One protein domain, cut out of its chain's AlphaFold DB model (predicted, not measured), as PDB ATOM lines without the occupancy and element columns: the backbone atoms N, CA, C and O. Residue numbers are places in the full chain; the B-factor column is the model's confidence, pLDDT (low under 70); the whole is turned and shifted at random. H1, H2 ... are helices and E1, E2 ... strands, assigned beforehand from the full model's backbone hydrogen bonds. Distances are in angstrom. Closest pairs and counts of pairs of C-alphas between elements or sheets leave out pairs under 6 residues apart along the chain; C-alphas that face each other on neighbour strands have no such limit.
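What this domain is: This is residues 19 to 107 of the 164 residues of an uncharacterized protein of viral metagenome (UniProt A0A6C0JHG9). Two small strand hairpins make the core: E3 and E4 pair in the middle, E1 of the E1 and E2 hairpin packs on E4, and H3 packs near the start of E3 and the end of E4. H2 sits at one end of the long axis, beside E2, while residues 19 to 24 of H1 stick out at the other end, and a wide loop, residues 68 to 89, joins E3 to E4. The printed part has 89 residues with three named helices and four named strands, in the order H1, E1, E2, H2, E3, E4, H3; both two-stranded sheets are antiparallel. The class is mixed, helices and strands, though only 38 of the 89 residues are in named elements. The whole is compact, with a radius of gyration of the C-alphas of 13.4 A and spans of 39 by 29 by 22 A.

How they stand to each other: E3, residues 63 to 67, and E4, residues 90 to 94, form an antiparallel hairpin at 155 degrees, with N 65 and O 92 within hydrogen-bond range at 2.8 A. E1, residues 40 to 42, comes closest to E4 at the C-alphas of Val 42 and Tyr 93, 6.2 A apart. E1 and E2, residues 49 to 53, form a second antiparallel hairpin at 138 degrees, with N 41 and O 52 within hydrogen-bond range at 2.9 A. The closest C-alphas of E2 and H2, residues 57 to 61, are those of Trp 52 and Glu 59, 6.0 A apart. The closest C-alphas of E3 and H3, residues 97 to 104, are those of Tyr 63 and Pro 97, 6.0 A apart. H3 is apart from E1 and E2. H1, residues 19 to 25, is apart from H2 and H3, among others. In H1 and H3 every O i to N i+4 pair is within hydrogen-bond range; in H2 it is 0 of 1, beside 2 of 2 O i to N i+3 pairs.

Where its parts are: H1 begins at C-alpha 19 (61.956, -16.354, 39.621) and is 9.8 A long. E3 is 12.8 A and E4 12.9 A long, E4 beginning at C-alpha 90 (46.480, -19.762, 23.139). E1 is 6.4 A, E2 9.6 A and H2 8.2 A long. H3, 10.6 A long, ends at C-alpha 104 (52.793, -15.399, 11.657).

The domain as a whole: The two C-alphas farthest apart are those of Met 20 and Asn 57, 39.7 A. The printed part has no cut. The links from H1 to E1, 14 residues, and from E3 to E4, 22 residues, are long. The mean pLDDT of the printed part is 91.4; residues 21 to 27 are under 70.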
ATOM      1  N   MET A  19      61.117 -17.498  39.994       70.25
ATOM      2  CA  MET A  19      61.956 -16.354  39.621       70.25
ATOM      3  C   MET A  19      63.037 -16.731  38.600       70.25
ATOM      4  O   MET A  19      63.305 -15.960  37.677       70.25
ATOM      5  N   MET A  20      63.649 -17.914  38.710       70.31
ATOM      6  CA  MET A  20      64.619 -18.420  37.730       70.31
ATOM      7  C   MET A  20      63.973 -18.700  36.367       70.31
ATOM      8  O   MET A  20      64.550 -18.354  35.332       70.31
ATOM      9  N   ILE A  21      62.778 -19.298  36.347       67.56
ATOM     10  CA  ILE A  21      61.999 -19.546  35.125       67.56
ATOM     11  C   ILE A  21      61.619 -18.218  34.464       67.56
ATOM     12  O   ILE A  21      61.820 -18.056  33.258       67.56
ATOM     13  N   GLU A  22      61.157 -17.239  35.240       66.12
ATOM     14  CA  GLU A  22      60.817 -15.905  34.745       66.12
ATOM     15  C   GLU A  22      62.053 -15.155  34.213       66.12
ATOM     16  O   GLU A  22      62.006 -14.488  33.179       66.12
ATOM     17  N   ARG A  23      63.208 -15.298  34.870       63.41
ATOM     18  CA  ARG A  23      64.466 -14.701  34.400       63.41
ATOM     19  C   ARG A  23      64.962 -15.370  33.110       63.41
ATOM     20  O   ARG A  23      65.466 -14.685  32.222       63.41
ATOM     21  N   ARG A  24      64.771 -16.688  32.954       62.03
ATOM     22  CA  ARG A  24      65.086 -17.431  31.717       62.03
ATOM     23  C   ARG A  24      64.116 -17.123  30.573       62.03
ATOM     24  O   ARG A  24      64.551 -17.117  29.422       62.03
ATOM     25  N   SER A  25      62.837 -16.862  30.851       57.28
ATOM     26  CA  SER A  25      61.866 -16.459  29.825       57.28
ATOM     27  C   SER A  25      62.145 -15.047  29.300       57.28
ATOM     28  O   SER A  25      62.034 -14.830  28.097       57.28
ATOM     29  N   LYS A  26      62.647 -14.130  30.143       56.09
ATOM     30  CA  LYS A  26      63.080 -12.772  29.745       56.09
ATOM     31  C   LYS A  26      64.231 -12.738  28.726       56.09
ATOM     32  O   LYS A  26      64.360 -11.756  28.005       56.09
ATOM     33  N   LEU A  27      65.034 -13.801  28.607       66.69
ATOM     34  CA  LEU A  27      66.083 -13.913  27.575       66.69
ATOM     35  C   LEU A  27      65.544 -14.337  26.202       66.69
ATOM     36  O   LEU A  27      66.254 -14.262  25.200       66.69
ATOM     37  N   ARG A  28      64.308 -14.836  26.137       76.81
ATOM     38  CA  ARG A  28      63.705 -15.351  24.907       76.81
ATOM     39  C   ARG A  28      62.783 -14.290  24.337       76.81
ATOM     40  O   ARG A  28      62.011 -13.669  25.059       76.81
ATOM     41  N   ARG A  29      62.810 -14.107  23.018       86.56
ATOM     42  CA  ARG A  29      61.850 -13.219  22.365       86.56
ATOM     43  C   ARG A  29      60.465 -13.863  22.414       86.56
ATOM     44  O   ARG A  29      60.264 -14.956  21.884       86.56
ATOM     45  N   ARG A  30      59.522 -13.179  23.059       92.44
ATOM     46  CA  ARG A  30      58.103 -13.535  23.039       92.44
ATOM     47  C   ARG A  30      57.590 -13.469  21.599       92.44
ATOM     48  O   ARG A  30      57.890 -12.506  20.892       92.44
ATOM     49  N   LYS A  31      56.857 -14.497  21.163       95.25
ATOM     50  CA  LYS A  31      56.239 -14.526  19.832       95.25
ATOM     51  C   LYS A  31      54.826 -13.966  19.877       95.25
ATOM     52  O   LYS A  31      54.494 -13.177  19.013       95.25
ATOM     53  N   TYR A  32      54.030 -14.349  20.869       97.31
ATOM     54  CA  TYR A  32      52.642 -13.908  21.005       97.31
ATOM     55  C   TYR A  32      52.398 -13.241  22.349       97.31
ATOM     56  O   TYR A  32      53.067 -13.565  23.323       97.31
ATOM     57  N   TYR A  33      51.385 -12.384  22.416       97.62
ATOM     58  CA  TYR A  33      50.791 -11.911  23.665       97.62
ATOM     59  C   TYR A  33      49.395 -12.531  23.822       97.62
ATOM     60  O   TYR A  33      48.423 -11.970  23.316       97.62
ATOM     61  N   PRO A  34      49.273 -13.716  24.455       96.62
ATOM     62  CA  PRO A  34      47.992 -14.397  24.575       96.62
ATOM     63  C   PRO A  34      47.052 -13.654  25.518       96.62
ATOM     64  O   PRO A  34      47.465 -13.136  26.558       96.62
ATOM     65  N   THR A  35      45.769 -13.660  25.182       96.69
ATOM     66  CA  THR A  35      44.724 -13.178  26.081       96.69
ATOM     67  C   THR A  35      44.384 -14.251  27.107       96.69
ATOM     68  O   THR A  35      44.224 -15.425  26.769       96.69
ATOM     69  N   ARG A  36      44.262 -13.846  28.375       92.94
ATOM     70  CA  ARG A  36      43.802 -14.728  29.453       92.94
ATOM     71  C   ARG A  36      42.301 -14.975  29.324       92.94
ATOM     72  O   ARG A  36      41.556 -14.062  28.980       92.94
ATOM     73  N   VAL A  37      41.868 -16.192  29.646       92.50
ATOM     74  CA  VAL A  37      40.444 -16.557  29.637       92.50
ATOM     75  C   VAL A  37      39.657 -15.630  30.570       92.50
ATOM     76  O   VAL A  37      40.075 -15.396  31.702       92.50
ATOM     77  N   GLY A  38      38.546 -15.080  30.076       91.25
ATOM     78  CA  GLY A  38      37.691 -14.118  30.784       91.25
ATOM     79  C   GLY A  38      38.294 -12.717  30.956       91.25
ATOM     80  O   GLY A  38      37.717 -11.891  31.657       91.25
ATOM     81  N   GLY A  39      39.458 -12.442  30.359       93.31
ATOM     82  CA  GLY A  39      40.146 -11.155  30.464       93.31
ATOM     83  C   GLY A  39      39.784 -10.148  29.369       93.31
ATOM     84  O   GLY A  39      39.003 -10.425  28.455       93.31
ATOM     85  N   ALA A  40      40.409  -8.971  29.448       96.88
ATOM     86  CA  ALA A  40      40.428  -8.010  28.349       96.88
ATOM     87  C   ALA A  40      41.177  -8.599  27.145       96.88
ATOM     88  O   ALA A  40      42.218  -9.242  27.312       96.88
ATOM     89  N   CYS A  41      40.663  -8.367  25.940       98.06
ATOM     90  CA  CYS A  41      41.330  -8.769  24.711       98.06
ATOM     91  C   CYS A  41      42.661  -8.021  24.565       98.06
ATOM     92  O   CYS A  41      42.745  -6.814  24.789       98.06
ATOM     93  N   VAL A  42      43.704  -8.734  24.147       98.12
ATOM     94  CA  VAL A  42      45.050  -8.190  23.936       98.12
ATOM     95  C   VAL A  42      45.500  -8.482  22.510       98.12
ATOM     96  O   VAL A  42      45.357  -9.610  22.032       98.12
ATOM     97  N   ASN A  43      46.070  -7.477  21.842       98.50
ATOM     98  CA  ASN A  43      46.671  -7.644  20.527       98.50
ATOM     99  C   ASN A  43      47.852  -8.617  20.622       98.50
ATOM    100  O   ASN A  43      48.842  -8.361  21.310       98.50
ATOM    101  N   ALA A  44      47.770  -9.724  19.895       98.19
ATOM    102  CA  ALA A  44      48.733 -10.810  19.980       98.19
ATOM    103  C   ALA A  44      50.120 -10.462  19.415       98.19
ATOM    104  O   ALA A  44      51.078 -11.170  19.727       98.19
ATOM    105  N   CYS A  45      50.244  -9.403  18.608       97.12
ATOM    106  CA  CYS A  45      51.508  -8.913  18.056       97.12
ATOM    107  C   CYS A  45      52.187  -7.905  18.994       97.12
ATOM    108  O   CYS A  45      53.383  -8.015  19.267       97.12
ATOM    109  N   THR A  46      51.431  -6.930  19.505       96.94
ATOM    110  CA  THR A  46      51.989  -5.786  20.247       96.94
ATOM    111  C   THR A  46      51.865  -5.909  21.762       96.94
ATOM    112  O   THR A  46      52.611  -5.255  22.486       96.94
ATOM    113  N   GLY A  47      50.936  -6.725  22.257       96.81
ATOM    114  CA  GLY A  47      50.599  -6.797  23.678       96.81
ATOM    115  C   GLY A  47      49.738  -5.635  24.177       96.81
ATOM    116  O   GLY A  47      49.469  -5.566  25.374       96.81
ATOM    117  N   ALA A  48      49.298  -4.734  23.293       97.75
ATOM    118  CA  ALA A  48      48.393  -3.651  23.655       97.75
ATOM    119  C   ALA A  48      47.003  -4.205  24.006       97.75
ATOM    120  O   ALA A  48      46.456  -5.035  23.277       97.75
ATOM    121  N   ALA A  49      46.436  -3.744  25.120       97.44
ATOM    122  CA  ALA A  49      45.082  -4.103  25.512       97.44
ATOM    123  C   ALA A  49      44.057  -3.331  24.671       97.44
ATOM    124  O   ALA A  49      44.192  -2.124  24.463       97.44
ATOM    125  N   TYR A  50      43.022  -4.030  24.220       97.31
ATOM    126  CA  TYR A  50      41.831  -3.418  23.649       97.31
ATOM    127  C   TYR A  50      40.867  -2.984  24.756       97.31
ATOM    128  O   TYR A  50      40.956  -3.430  25.898       97.31
ATOM    129  N   GLN A  51      39.894  -2.150  24.393       95.50
ATOM    130  CA  GLN A  51      38.796  -1.757  25.287       95.50
ATOM    131  C   GLN A  51      37.721  -2.852  25.430       95.50
ATOM    132  O   GLN A  51      36.757  -2.682  26.171       95.50
ATOM    133  N   TRP A  52      37.871  -3.964  24.709       95.50
ATOM    134  CA  TRP A  52      36.885  -5.036  24.617       95.50
ATOM    135  C   TRP A  52      37.287  -6.229  25.479       95.50
ATOM    136  O   TRP A  52      38.471  -6.544  25.621       95.50
ATOM    137  N   TYR A  53      36.289  -6.911  26.033       96.50
ATOM    138  CA  TYR A  53      36.477  -8.086  26.880       96.50
ATOM    139  C   TYR A  53      36.091  -9.361  26.145       96.50
ATOM    140  O   TYR A  53      35.185  -9.365  25.307       96.50
ATOM    141  N   GLN A  54      36.750 -10.460  26.497       95.94
ATOM    142  CA  GLN A  54      36.353 -11.766  25.999       95.94
ATOM    143  C   GLN A  54      34.916 -12.098  26.432       95.94
ATOM    144  O   GLN A  54      34.538 -11.896  27.584       95.94
ATOM    145  N   GLY A  55      34.128 -12.624  25.501       93.56
ATOM    146  CA  GLY A  55      32.712 -12.934  25.661       93.56
ATOM    147  C   GLY A  55      31.783 -11.754  25.374       93.56
ATOM    148  O   GLY A  55      30.575 -11.958  25.299       93.56
ATOM    149  N   SER A  56      32.310 -10.539  25.191       95.25
ATOM    150  CA  SER A  56      31.495  -9.395  24.773       95.25
ATOM    151  C   SER A  56      31.170  -9.452  23.281       95.25
ATOM    152  O   SER A  56      31.943  -9.985  22.485       95.25
ATOM    153  N   ASN A  57      30.060  -8.836  22.874       95.19
ATOM    154  CA  ASN A  57      29.707  -8.733  21.455       95.19
ATOM    155  C   ASN A  57      30.768  -7.964  20.654       95.19
ATOM    156  O   ASN A  57      31.052  -8.309  19.506       95.19
ATOM    157  N   ASP A  58      31.414  -6.973  21.273       94.81
ATOM    158  CA  ASP A  58      32.491  -6.208  20.647       94.81
ATOM    159  C   ASP A  58      33.761  -7.034  20.386       94.81
ATOM    160  O   ASP A  58      34.556  -6.657  19.524       94.81
ATOM    161  N   GLU A  59      33.940  -8.194  21.032       95.75
ATOM    162  CA  GLU A  59      35.024  -9.129  20.695       95.75
ATOM    163  C   GLU A  59      34.974  -9.528  19.209       95.75
ATOM    164  O   GLU A  59      36.012  -9.758  18.592       95.75
ATOM    165  N   MET A  60      33.781  -9.558  18.599       95.44
ATOM    166  CA  MET A  60      33.598  -9.924  17.191       95.44
ATOM    167  C   MET A  60      34.221  -8.934  16.196       95.44
ATOM    168  O   MET A  60      34.313  -9.265  15.013       95.44
ATOM    169  N   ARG A  61      34.654  -7.752  16.650       95.75
ATOM    170  CA  ARG A  61      35.429  -6.794  15.845       95.75
ATOM    171  C   ARG A  61      36.838  -7.290  15.560       95.75
ATOM    172  O   ARG A  61      37.443  -6.885  14.576       95.75
ATOM    173  N   LEU A  62      37.365  -8.126  16.448       97.69
ATOM    174  CA  LEU A  62      38.726  -8.623  16.382       97.69
ATOM    175  C   LEU A  62      38.795  -9.905  15.557       97.69
ATOM    176  O   LEU A  62      37.892 -10.747  15.555       97.69
ATOM    177  N   TYR A  63      39.934 -10.103  14.908       98.25
ATOM    178  CA  TYR A  63      40.269 -11.378  14.306       98.25
ATOM    179  C   TYR A  63      40.836 -12.319  15.377       98.25
ATOM    180  O   TYR A  63      41.983 -12.188  15.809       98.25
ATOM    181  N   LYS A  64      39.997 -13.251  15.841       97.81
ATOM    182  CA  LYS A  64      40.327 -14.238  16.875       97.81
ATOM    183  C   LYS A  64      40.922 -15.505  16.265       97.81
ATOM    184  O   LYS A  64      40.331 -16.101  15.368       97.81
ATOM    185  N   VAL A  65      42.044 -15.959  16.814       97.31
ATOM    186  CA  VAL A  65      42.734 -17.194  16.422       97.31
ATOM    187  C   VAL A  65      43.031 -18.027  17.662       97.31
ATOM    188  O   VAL A  65      43.466 -17.502  18.687       97.31
ATOM    189  N   PHE A  66      42.821 -19.338  17.557       96.75
ATOM    190  CA  PHE A  66      43.268 -20.299  18.559       96.75
ATOM    191  C   PHE A  66      44.541 -20.976  18.070       96.75
ATOM    192  O   PHE A  66      44.520 -21.687  17.069       96.75
ATOM    193  N   GLU A  67      45.643 -20.768  18.782       95.06
ATOM    194  CA  GLU A  67      46.894 -21.455  18.488       95.06
ATOM    195  C   GLU A  67      46.974 -22.750  19.301       95.06
ATOM    196  O   GLU A  67      47.110 -22.736  20.526       95.06
ATOM    197  N   VAL A  68      46.864 -23.872  18.589       94.38
ATOM    198  CA  VAL A  68      46.707 -25.226  19.151       94.38
ATOM    199  C   VAL A  68      47.918 -26.128  18.901       94.38
ATOM    200  O   VAL A  68      47.921 -27.285  19.307       94.38
ATOM    201  N   THR A  69      48.968 -25.626  18.243       90.75
ATOM    202  CA  THR A  69      50.137 -26.442  17.855       90.75
ATOM    203  C   THR A  69      50.944 -26.963  19.044       90.75
ATOM    204  O   THR A  69      51.731 -27.898  18.912       90.75
ATOM    205  N   GLY A  70      50.801 -26.328  20.211       88.75
ATOM    206  CA  GLY A  70      51.609 -26.619  21.389       88.75
ATOM    207  C   GLY A  70      53.065 -26.161  21.267       88.75
ATOM    208  O   GLY A  70      53.847 -26.432  22.177       88.75
ATOM    209  N   TYR A  71      53.462 -25.448  20.205       91.62
ATOM    210  CA  TYR A  71      54.826 -24.918  20.068       91.62
ATOM    211  C   TYR A  71      55.133 -23.763  21.012       91.62
ATOM    212  O   TYR A  71      56.302 -23.432  21.198       91.62
ATOM    213  N   TYR A  72      54.112 -23.157  21.606       93.81
ATOM    214  CA  TYR A  72      54.234 -21.985  22.457       93.81
ATOM    215  C   TYR A  72      53.674 -22.274  23.850       93.81
ATOM    216  O   TYR A  72      52.750 -23.075  24.009       93.81
ATOM    217  N   ASP A  73      54.278 -21.661  24.865       92.81
ATOM    218  CA  ASP A  73      53.796 -21.716  26.241       92.81
ATOM    219  C   ASP A  73      52.625 -20.749  26.462       92.81
ATOM    220  O   ASP A  73      52.277 -19.948  25.592       92.81
ATOM    221  N   ASN A  74      52.027 -20.801  27.653       92.19
ATOM    222  CA  ASN A  74      50.890 -19.956  28.029       92.19
ATOM    223  C   ASN A  74      51.212 -18.447  28.085       92.19
ATOM    224  O   ASN A  74      50.299 -17.633  28.200       92.19
ATOM    225  N   GLN A  75      52.490 -18.065  28.007       92.00
ATOM    226  CA  GLN A  75      52.941 -16.675  27.939       92.00
ATOM    227  C   GLN A  75      53.330 -16.259  26.510       92.00
ATOM    228  O   GLN A  75      53.802 -15.138  26.310       92.00
ATOM    229  N   GLY A  76      53.149 -17.139  25.519       93.94
ATOM    230  CA  GLY A  76      53.433 -16.883  24.110       93.94
ATOM    231  C   GLY A  76      54.917 -16.928  23.738       93.94
ATOM    232  O   GLY A  76      55.303 -16.405  22.686       93.94
ATOM    233  N   PHE A  77      55.772 -17.539  24.562       94.00
ATOM    234  CA  PHE A  77      57.142 -17.866  24.165       94.00
ATOM    235  C   PHE A  77      57.172 -19.219  23.468       94.00
ATOM    236  O   PHE A  77      56.430 -20.134  23.813       94.00
ATOM    237  N   MET A  78      58.060 -19.366  22.485       92.50
ATOM    238  CA  MET A  78      58.317 -20.673  21.881       92.50
ATOM    239  C   MET A  78      58.759 -21.651  22.974       92.50
ATOM    240  O   MET A  78      59.491 -21.263  23.875       92.50
ATOM    241  N   ARG A  79      58.372 -22.916  22.912       91.25
ATOM    242  CA  ARG A  79      58.788 -23.954  23.858       91.25
ATOM    243  C   ARG A  79      60.072 -24.622  23.393       91.25
ATOM    244  O   ARG A  79      60.347 -24.728  22.201       91.25
ATOM    245  N   LYS A  80      60.893 -25.059  24.340       89.19
ATOM    246  CA  LYS A  80      61.988 -26.005  24.107       89.19
ATOM    247  C   LYS A  80      61.465 -27.419  24.309       89.19
ATOM    248  O   LYS A  80      60.481 -27.640  25.003       89.19
ATOM    249  N   ARG A  81      62.200 -28.399  23.786       87.31
ATOM    250  CA  ARG A  81      61.879 -29.828  23.937       87.31
ATOM    251  C   ARG A  81      61.728 -30.285  25.398       87.31
ATOM    252  O   ARG A  81      61.010 -31.241  25.647       87.31
ATOM    253  N   LYS A  82      62.415 -29.623  26.337       88.12
ATOM    254  CA  LYS A  82      62.365 -29.927  27.778       88.12
ATOM    255  C   LYS A  82      61.251 -29.187  28.529       88.12
ATOM    256  O   LYS A  82      60.998 -29.520  29.678       88.12
ATOM    257  N   ASP A  83      60.624 -28.183  27.913       87.06
ATOM    258  CA  ASP A  83      59.572 -27.401  28.565       87.06
ATOM    259  C   ASP A  83      58.291 -28.257  28.648       87.06
ATOM    260  O   ASP A  83      58.003 -29.006  27.705       87.06
ATOM    261  N   PRO A  84      57.487 -28.148  29.720       86.31
ATOM    262  CA  PRO A  84      56.242 -28.906  29.857       86.31
ATOM    263  C   PRO A  84      55.269 -28.601  28.715       86.31
ATOM    264  O   PRO A  84      55.280 -27.495  28.168       86.31
ATOM    265  N   GLN A  85      54.443 -29.581  28.332       84.88
ATOM    266  CA  GLN A  85      53.457 -29.403  27.264       84.88
ATOM    267  C   GLN A  85      52.396 -28.386  27.649       84.88
ATOM    268  O   GLN A  85      51.784 -28.495  28.710       84.88
ATOM    269  N   ASN A  86      52.179 -27.410  26.766       87.12
ATOM    270  CA  ASN A  86      51.049 -26.517  26.912       87.12
ATOM    271  C   ASN A  86      49.773 -27.308  26.597       87.12
ATOM    272  O   ASN A  86      49.623 -27.811  25.483       87.12
ATOM    273  N   ARG A  87      48.920 -27.477  27.610       86.88
ATOM    274  CA  ARG A  87      47.657 -28.217  27.500       86.88
ATOM    275  C   ARG A  87      46.540 -27.353  26.928       86.88
ATOM    276  O   ARG A  87      45.635 -27.889  26.300       86.88
ATOM    277  N   ASP A  88      46.648 -26.041  27.110       90.38
ATOM    278  CA  ASP A  88      45.593 -25.103  26.773       90.38
ATOM    279  C   ASP A  88      45.939 -24.333  25.491       90.38
ATOM    280  O   ASP A  88      47.085 -23.900  25.309       90.38
ATOM    281  N   PRO A  89      44.969 -24.132  24.585       94.00
ATOM    282  CA  PRO A  89      45.187 -23.331  23.392       94.00
ATOM    283  C   PRO A  89      45.458 -21.873  23.760       94.00
ATOM    284  O   PRO A  89      44.868 -21.328  24.696       94.00
ATOM    285  N   LEU A  90      46.309 -21.204  22.983       96.25
ATOM    286  CA  LEU A  90      46.480 -19.762  23.139       96.25
ATOM    287  C   LEU A  90      45.360 -19.037  22.405       96.25
ATOM    288  O   LEU A  90      45.125 -19.282  21.224       96.25
ATOM    289  N   ILE A  91      44.706 -18.113  23.102       97.56
ATOM    290  CA  ILE A  91      43.687 -17.243  22.520       97.56
ATOM    291  C   ILE A  91      44.373 -15.958  22.067       97.56
ATOM    292  O   ILE A  91      44.892 -15.193  22.884       97.56
ATOM    293  N   LEU A  92      44.402 -15.744  20.757       98.12
ATOM    294  CA  LEU A  92      45.108 -14.645  20.114       98.12
ATOM    295  C   LEU A  92      44.100 -13.731  19.419       98.12
ATOM    296  O   LEU A  92      43.227 -14.216  18.701       98.12
ATOM    297  N   TYR A  93      44.247 -12.421  19.598       98.50
ATOM    298  CA  TYR A  93      43.443 -11.430  18.890       98.50
ATOM    299  C   TYR A  93      44.317 -10.533  18.027       98.50
ATOM    300  O   TYR A  93      45.434 -10.182  18.405       98.50
ATOM    301  N   TYR A  94      43.776 -10.150  16.879       98.56
ATOM    302  CA  TYR A  94      44.395  -9.256  15.914       98.56
ATOM    303  C   TYR A  94      43.371  -8.232  15.435       98.56
ATOM    304  O   TYR A  94      42.168  -8.486  15.481       98.56
ATOM    305  N   ASP A  95      43.850  -7.108  14.914       97.81
ATOM    306  CA  ASP A  95      42.996  -6.092  14.294       97.81
ATOM    307  C   ASP A  95      42.330  -6.625  13.020       97.81
ATOM    308  O   ASP A  95      41.210  -6.243  12.699       97.81
ATOM    309  N   SER A  96      43.018  -7.511  12.292       98.12
ATOM    310  CA  SER A  96      42.528  -8.074  11.037       98.12
ATOM    311  C   SER A  96      43.236  -9.392  10.666       98.12
ATOM    312  O   SER A  96      44.311  -9.693  11.211       98.12
ATOM    313  N   PRO A  97      42.687 -10.178   9.717       98.25
ATOM    314  CA  PRO A  97      43.361 -11.350   9.156       98.25
ATOM    315  C   PRO A  97      44.745 -11.029   8.571       98.25
ATOM    316  O   PRO A  97      45.676 -11.825   8.683       98.25
ATOM    317  N   GLU A  98      44.916  -9.848   7.981       98.38
ATOM    318  CA  GLU A  98      46.176  -9.391   7.396       98.38
ATOM    319  C   GLU A  98      47.237  -9.127   8.468       98.38
ATOM    320  O   GLU A  98      48.407  -9.471   8.278       98.38
ATOM    321  N   GLN A  99      46.844  -8.570   9.621       98.31
ATOM    322  CA  GLN A  99      47.764  -8.420  10.748       98.31
ATOM    323  C   GLN A  99      48.239  -9.792  11.241       98.31
ATOM    324  O   GLN A  99      49.436  -9.973  11.485       98.31
ATOM    325  N   TYR A 100      47.330 -10.768  11.327       98.31
ATOM    326  CA  TYR A 100      47.685 -12.147  11.651       98.31
ATOM    327  C   TYR A 100      48.685 -12.724  10.641       98.31
ATOM    328  O   TYR A 100      49.759 -13.165  11.047       98.31
ATOM    329  N   MET A 101      48.399 -12.633   9.337       98.00
ATOM    330  CA  MET A 101      49.299 -13.097   8.270       98.00
ATOM    331  C   MET A 101      50.680 -12.443   8.346       98.00
ATOM    332  O   MET A 101      51.706 -13.119   8.266       98.00
ATOM    333  N   SER A 102      50.730 -11.127   8.557       97.75
ATOM    334  CA  SER A 102      51.990 -10.398   8.703       97.75
ATOM    335  C   SER A 102      52.785 -10.868   9.924       97.75
ATOM    336  O   SER A 102      54.014 -11.004   9.852       97.75
ATOM    337  N   HIS A 103      52.097 -11.164  11.032       97.25
ATOM    338  CA  HIS A 103      52.712 -11.590  12.281       97.25
ATOM    339  C   HIS A 103      53.246 -13.032  12.233       97.25
ATOM    340  O   HIS A 103      54.371 -13.307  12.680       97.25
ATOM    341  N   THR A 104      52.466 -13.963  11.689       95.62
ATOM    342  CA  THR A 104      52.793 -15.399  11.657       95.62
ATOM    343  C   THR A 104      53.498 -15.836  10.383       95.62
ATOM    344  O   THR A 104      54.067 -16.924  10.364       95.62
ATOM    345  N   LYS A 105      53.525 -14.983   9.351       95.69
ATOM    346  CA  LYS A 105      54.037 -15.300   8.009       95.69
ATOM    347  C   LYS A 105      53.287 -16.465   7.354       95.69
ATOM    348  O   LYS A 105      53.867 -17.207   6.568       95.69
ATOM    349  N   CYS A 106      52.004 -16.626   7.681       94.38
ATOM    350  CA  CYS A 106      51.127 -17.592   7.029       94.38
ATOM    351  C   CYS A 106      50.273 -16.934   5.940       94.38
ATOM    352  O   CYS A 106      50.110 -15.716   5.911       94.38
ATOM    353  N   ASN A 107      49.655 -17.768   5.104       95.88
ATOM    354  CA  ASN A 107      48.683 -17.338   4.106       95.88
ATOM    355  C   ASN A 107      47.280 -17.782   4.519       95.88
ATOM    356  O   ASN A 107      47.035 -18.974   4.705       95.88
TER     357      ASN A 107